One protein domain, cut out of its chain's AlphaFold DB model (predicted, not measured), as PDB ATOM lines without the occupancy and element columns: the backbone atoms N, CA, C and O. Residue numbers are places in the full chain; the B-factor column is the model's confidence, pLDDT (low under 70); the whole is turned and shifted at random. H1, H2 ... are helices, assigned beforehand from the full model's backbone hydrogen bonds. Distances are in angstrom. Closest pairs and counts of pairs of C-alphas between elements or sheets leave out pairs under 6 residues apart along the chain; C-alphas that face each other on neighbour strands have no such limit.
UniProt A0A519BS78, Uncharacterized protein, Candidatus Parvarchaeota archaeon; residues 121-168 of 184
ATOM      1  N   ILE A 121      25.779 -31.401  30.861       97.31
ATOM      2  CA  ILE A 121      26.673 -31.535  29.712       97.31
ATOM      3  C   ILE A 121      27.817 -30.530  29.830       97.31
ATOM      4  O   ILE A 121      27.595 -29.335  30.051       97.31
ATOM      5  N   ASN A 122      29.039 -31.025  29.681       95.25
ATOM      6  CA  ASN A 122      30.224 -30.222  29.475       95.25
ATOM      7  C   ASN A 122      30.195 -29.684  28.034       95.25
ATOM      8  O   ASN A 122      30.283 -30.465  27.086       95.25
ATOM      9  N   PRO A 123      30.080 -28.363  27.834       93.19
ATOM     10  CA  PRO A 123      29.987 -27.792  26.494       93.19
ATOM     11  C   PRO A 123      31.301 -27.872  25.704       93.19
ATOM     12  O   PRO A 123      31.279 -27.637  24.504       93.19
ATOM     13  N   GLU A 124      32.433 -28.188  26.342       92.31
ATOM     14  CA  GLU A 124      33.716 -28.385  25.649       92.31
ATOM     15  C   GLU A 124      33.814 -29.773  25.005       92.31
ATOM     16  O   GLU A 124      34.491 -29.933  23.995       92.31
ATOM     17  N   THR A 125      33.136 -30.779  25.567       94.00
ATOM     18  CA  THR A 125      33.233 -32.177  25.109       94.00
ATOM     19  C   THR A 125      31.923 -32.730  24.552       94.00
ATOM     20  O   THR A 125      31.919 -33.802  23.951       94.00
ATOM     21  N   GLY A 126      30.798 -32.050  24.792       96.06
ATOM     22  CA  GLY A 126      29.455 -32.539  24.473       96.06
ATOM     23  C   GLY A 126      28.985 -33.710  25.348       96.06
ATOM     24  O   GLY A 126      27.876 -34.203  25.158       96.06
ATOM     25  N   LYS A 127      29.791 -34.157  26.320       96.69
ATOM     26  CA  LYS A 127      29.486 -35.287  27.214       96.69
ATOM     27  C   LYS A 127      29.065 -34.808  28.599       96.69
ATOM     28  O   LYS A 127      29.317 -33.668  28.976       96.69
ATOM     29  N   LYS A 128      28.429 -35.685  29.376       97.00
ATOM     30  CA  LYS A 128      28.162 -35.446  30.801       97.00
ATOM     31  C   LYS A 128      29.468 -35.263  31.585       97.00
ATOM     32  O   LYS A 128      30.468 -35.884  31.240       97.00
ATOM     33  N   PHE A 129      29.445 -34.450  32.643       96.38
ATOM     34  CA  PHE A 129      30.553 -34.403  33.604       96.38
ATOM     35  C   PHE A 129      30.662 -35.739  34.355       96.38
ATOM     36  O   PHE A 129      29.661 -36.272  34.838       96.38
ATOM     37  N   GLU A 130      31.876 -36.248  34.531       94.56
ATOM     38  CA  GLU A 130      32.165 -37.489  35.259       94.56
ATOM     39  C   GLU A 130      32.007 -37.297  36.774       94.56
ATOM     40  O   GLU A 130      31.654 -38.208  37.534       94.56
ATOM     41  N   SER A 131      32.232 -36.071  37.254       94.69
ATOM     42  CA  SER A 131      32.135 -35.756  38.675       94.69
ATOM     43  C   SER A 131      31.693 -34.324  38.966       94.69
ATOM     44  O   SER A 131      31.837 -33.403  38.160       94.69
ATOM     45  N   LYS A 132      31.214 -34.111  40.198       94.56
ATOM     46  CA  LYS A 132      30.969 -32.767  40.736       94.56
ATOM     47  C   LYS A 132      32.244 -31.918  40.742       94.56
ATOM     48  O   LYS A 132      32.174 -30.732  40.436       94.56
ATOM     49  N   SER A 133      33.391 -32.522  41.056       94.50
ATOM     50  CA  SER A 133      34.687 -31.832  41.081       94.50
ATOM     51  C   SER A 133      35.067 -31.307  39.696       94.50
ATOM     52  O   SER A 133      35.435 -30.140  39.553       94.50
ATOM     53  N   GLU A 134      34.889 -32.128  38.662       95.69
ATOM     54  CA  GLU A 134      35.114 -31.727  37.273       95.69
ATOM     55  C   GLU A 134      34.196 -30.562  36.879       95.69
ATOM     56  O   GLU A 134      34.675 -29.529  36.407       95.69
ATOM     57  N   TYR A 135      32.895 -30.668  37.173       96.38
ATOM     58  CA  TYR A 135      31.933 -29.594  36.926       96.38
ATOM     59  C   TYR A 135      32.306 -28.283  37.642       96.38
ATOM     60  O   TYR A 135      32.220 -27.188  37.076       96.38
ATOM     61  N   GLU A 136      32.726 -28.354  38.905       94.94
ATOM     62  CA  GLU A 136      33.155 -27.181  39.667       94.94
ATOM     63  C   GLU A 136      34.450 -26.567  39.128       94.94
ATOM     64  O   GLU A 136      34.578 -25.338  39.100       94.94
ATOM     65  N   ASN A 137      35.386 -27.401  38.676       95.44
ATOM     66  CA  ASN A 137      36.631 -26.973  38.052       95.44
ATOM     67  C   ASN A 137      36.365 -26.270  36.716       95.44
ATOM     68  O   ASN A 137      36.821 -25.142  36.518       95.44
ATOM     69  N   TYR A 138      35.523 -26.859  35.867       95.69
ATOM     70  CA  TYR A 138      35.039 -26.231  34.640       95.69
ATOM     71  C   TYR A 138      34.448 -24.837  34.919       95.69
ATOM     72  O   TYR A 138      34.872 -23.838  34.336       95.69
ATOM     73  N   ASN A 139      33.540 -24.716  35.894       94.25
ATOM     74  CA  ASN A 139      32.947 -23.422  36.249       94.25
ATOM     75  C   ASN A 139      33.952 -22.403  36.799       94.25
ATOM     76  O   ASN A 139      33.743 -21.198  36.638       94.25
ATOM     77  N   ALA A 140      34.998 -22.854  37.492       94.12
ATOM     78  CA  ALA A 140      36.051 -21.973  37.973       94.12
ATOM     79  C   ALA A 140      36.863 -21.406  36.803       94.12
ATOM     80  O   ALA A 140      37.083 -20.199  36.759       94.12
ATOM     81  N   ARG A 141      37.202 -22.240  35.814       94.12
ATOM     82  CA  ARG A 141      37.966 -21.838  34.622       94.12
ATOM     83  C   ARG A 141      37.259 -20.824  33.731       94.12
ATOM     84  O   ARG A 141      37.903 -20.065  33.018       94.12
ATOM     85  N   LYS A 142      35.930 -20.739  33.802       93.81
ATOM     86  CA  LYS A 142      35.168 -19.690  33.104       93.81
ATOM     87  C   LYS A 142      35.309 -18.305  33.729       93.81
ATOM     88  O   LYS A 142      34.894 -17.325  33.116       93.81
ATOM     89  N   ARG A 143      35.811 -18.209  34.960       93.31
ATOM     90  CA  ARG A 143      35.909 -16.944  35.690       93.31
ATOM     91  C   ARG A 143      37.247 -16.285  35.398       93.31
ATOM     92  O   ARG A 143      38.272 -16.960  35.363       93.31
ATOM     93  N   ILE A 144      37.218 -14.969  35.241       95.25
ATOM     94  CA  ILE A 144      38.412 -14.133  35.134       95.25
ATOM     95  C   ILE A 144      38.870 -13.774  36.549       95.25
ATOM     96  O   ILE A 144      38.044 -13.436  37.401       95.25
ATOM     97  N   ASN A 145      40.168 -13.897  36.798       92.06
ATOM     98  CA  ASN A 145      40.829 -13.389  37.984       92.06
ATOM     99  C   ASN A 145      40.982 -11.864  37.836       92.06
ATOM    100  O   ASN A 145      41.704 -11.429  36.936       92.06
ATOM    101  N   PRO A 146      40.327 -11.058  38.689       88.88
ATOM    102  CA  PRO A 146      40.386  -9.598  38.609       88.88
ATOM    103  C   PRO A 146      41.794  -9.017  38.742       88.88
ATOM    104  O   PRO A 146      42.069  -7.982  38.154       88.88
ATOM    105  N   GLU A 147      42.696  -9.684  39.464       89.19
ATOM    106  CA  GLU A 147      44.062  -9.182  39.666       89.19
ATOM    107  C   GLU A 147      44.962  -9.395  38.448       89.19
ATOM    108  O   GLU A 147      45.915  -8.653  38.247       89.19
ATOM    109  N   THR A 148      44.704 -10.433  37.647       91.62
ATOM    110  CA  THR A 148      45.596 -10.812  36.537       91.62
ATOM    111  C   THR A 148      44.961 -10.651  35.163       91.62
ATOM    112  O   THR A 148      45.644 -10.818  34.154       91.62
ATOM    113  N   GLY A 149      43.647 -10.419  35.097       93.25
ATOM    114  CA  GLY A 149      42.870 -10.411  33.855       93.25
ATOM    115  C   GLY A 149      42.761 -11.778  33.164       93.25
ATOM    116  O   GLY A 149      42.107 -11.897  32.129       93.25
ATOM    117  N   LYS A 150      43.366 -12.838  33.717       95.12
ATOM    118  CA  LYS A 150      43.387 -14.186  33.129       95.12
ATOM    119  C   LYS A 150      42.318 -15.079  33.745       95.12
ATOM    120  O   LYS A 150      41.897 -14.883  34.881       95.12
ATOM    121  N   LYS A 151      41.888 -16.102  33.007       95.19
ATOM    122  CA  LYS A 151      41.012 -17.151  33.548       95.19
ATOM    123  C   LYS A 151      41.712 -17.916  34.676       95.19
ATOM    124  O   LYS A 151      42.908 -18.188  34.574       95.19
ATOM    125  N   PHE A 152      40.968 -18.312  35.710       94.75
ATOM    126  CA  PHE A 152      41.486 -19.259  36.707       94.75
ATOM    127  C   PHE A 152      41.815 -20.601  36.038       94.75
ATOM    128  O   PHE A 152      41.098 -21.053  35.150       94.75
ATOM    129  N   ARG A 153      42.871 -21.280  36.479       93.94
ATOM    130  CA  ARG A 153      43.281 -22.601  35.974       93.94
ATOM    131  C   ARG A 153      42.563 -23.735  36.688       93.94
ATOM    132  O   ARG A 153      42.452 -24.838  36.149       93.94
ATOM    133  N   SER A 154      42.092 -23.491  37.910       94.75
ATOM    134  CA  SER A 154      41.386 -24.501  38.690       94.75
ATOM    135  C   SER A 154      40.413 -23.936  39.717       94.75
ATOM    136  O   SER A 154      40.465 -22.763  40.102       94.75
ATOM    137  N   LYS A 155      39.549 -24.819  40.226       94.00
ATOM    138  CA  LYS A 155      38.721 -24.546  41.404       94.00
ATOM    139  C   LYS A 155      39.559 -24.208  42.639       94.00
ATOM    140  O   LYS A 155      39.181 -23.308  43.386       94.00
ATOM    141  N   THR A 156      40.685 -24.891  42.836       95.00
ATOM    142  CA  THR A 156      41.599 -24.645  43.958       95.00
ATOM    143  C   THR A 156      42.182 -23.241  43.892       95.00
ATOM    144  O   THR A 156      42.077 -22.500  44.863       95.00
ATOM    145  N   GLU A 157      42.694 -22.834  42.731       93.69
ATOM    146  CA  GLU A 157      43.226 -21.483  42.525       93.69
ATOM    147  C   GLU A 157      42.154 -20.416  42.775       93.69
ATOM    148  O   GLU A 157      42.381 -19.461  43.517       93.69
ATOM    149  N   TYR A 158      40.949 -20.619  42.233       93.25
ATOM    150  CA  TYR A 158      39.817 -19.736  42.504       93.25
ATOM    151  C   TYR A 158      39.511 -19.641  44.005       93.25
ATOM    152  O   TYR A 158      39.274 -18.553  44.530       93.25
ATOM    153  N   ASN A 159      39.513 -20.769  44.719       92.38
ATOM    154  CA  ASN A 159      39.244 -20.790  46.153       92.38
ATOM    155  C   ASN A 159      40.331 -20.041  46.940       92.38
ATOM    156  O   ASN A 159      39.972 -19.230  47.795       92.38
ATOM    157  N   VAL A 160      41.613 -20.246  46.617       92.12
ATOM    158  CA  VAL A 160      42.752 -19.535  47.230       92.12
ATOM    159  C   VAL A 160      42.623 -18.029  47.022       92.12
ATOM    160  O   VAL A 160      42.666 -17.277  47.995       92.12
ATOM    161  N   TYR A 161      42.354 -17.591  45.788       91.94
ATOM    162  CA  TYR A 161      42.082 -16.185  45.485       91.94
ATOM    163  C   TYR A 161      40.952 -15.636  46.364       91.94
ATOM    164  O   TYR A 161      41.130 -14.636  47.055       91.94
ATOM    165  N   THR A 162      39.801 -16.318  46.416       86.31
ATOM    166  CA  THR A 162      38.672 -15.831  47.226       86.31
ATOM    167  C   THR A 162      38.958 -15.819  48.724       86.31
ATOM    168  O   THR A 162      38.391 -14.993  49.429       86.31
ATOM    169  N   ALA A 163      39.795 -16.728  49.227       84.88
ATOM    170  CA  ALA A 163      40.187 -16.749  50.630       84.88
ATOM    171  C   ALA A 163      41.111 -15.570  50.959       84.88
ATOM    172  O   ALA A 163      40.886 -14.884  51.953       84.88
ATOM    173  N   ARG A 164      42.086 -15.279  50.088       87.25
ATOM    174  CA  ARG A 164      42.957 -14.110  50.238       87.25
ATOM    175  C   ARG A 164      42.162 -12.809  50.197       87.25
ATOM    176  O   ARG A 164      42.341 -11.982  51.077       87.25
ATOM    177  N   GLN A 165      41.252 -12.663  49.236       82.12
ATOM    178  CA  GLN A 165      40.406 -11.471  49.123       82.12
ATOM    179  C   GLN A 165      39.556 -11.240  50.381       82.12
ATOM    180  O   GLN A 165      39.437 -10.116  50.842       82.12
ATOM    181  N   ARG A 166      39.045 -12.306  51.013       75.38
ATOM    182  CA  ARG A 166      38.358 -12.176  52.312       75.38
ATOM    183  C   ARG A 166      39.282 -11.672  53.420       75.38
ATOM    184  O   ARG A 166      38.851 -10.851  54.211       75.38
ATOM    185  N   LYS A 167      40.526 -12.161  53.473       77.38
ATOM    186  CA  LYS A 167      41.516 -11.746  54.480       77.38
ATOM    187  C   LYS A 167      42.001 -10.308  54.272       77.38
ATOM    188  O   LYS A 167      42.328  -9.636  55.238       77.38
ATOM    189  N   ILE A 168      42.094  -9.856  53.023       73.19
ATOM    190  CA  ILE A 168      42.418  -8.458  52.714       73.19
ATOM    191  C   ILE A 168      41.268  -7.571  53.174       73.19
ATOM    192  O   ILE A 168      41.496  -6.672  53.969       73.19
TER     193      ILE A 168
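AT A GLANCE: This is residues 121 to 168 of the 184 residues of an uncharacterized protein of Candidatus Parvarchaeota archaeon (UniProt A0A519BS78). Two helices meet at a steep angle, with the first residues of H2 packed on H1, and a long loop, residues 142 to 154, swings out from the end of H1 and folds back to the start of H2. A looped stretch without a named element, residues 121 to 131, leads into H1, and at the other end residues 163 to 168 of H2 stick out. The printed part has 48 residues, 24 of them in H1 and then H2, with no named strand: all helix. It is loose, with a radius of gyration of the C-alphas of 12.2 A, and spans 39 by 20 by 10 A.

IN THESE COORDINATES: H1, residues 132 to 141, begins at C-alpha 132 (30.969, -32.767, 40.736). H2, residues 155 to 168, is 20.0 A long and ends at C-alpha 168 (42.418, -8.458, 52.714).

HOW THE PARTS SIT: H2 touches H1 with residues 155 to 158 alone; the closest C-alphas, of Asn 137 and Lys 155, are 4.6 A apart. The helices run the same way at a steep tilt of 63 degrees. In H1 and H2 every O i to N i+4 pair is within hydrogen-bond range.

THE WHOLE: The C-alphas farthest apart, of Gly 126 and Ile 168, are 39.3 A apart. The link from H1 to H2 is long, 13 residues. The printed part has no cut, and no printed residue is under 70 in pLDDT.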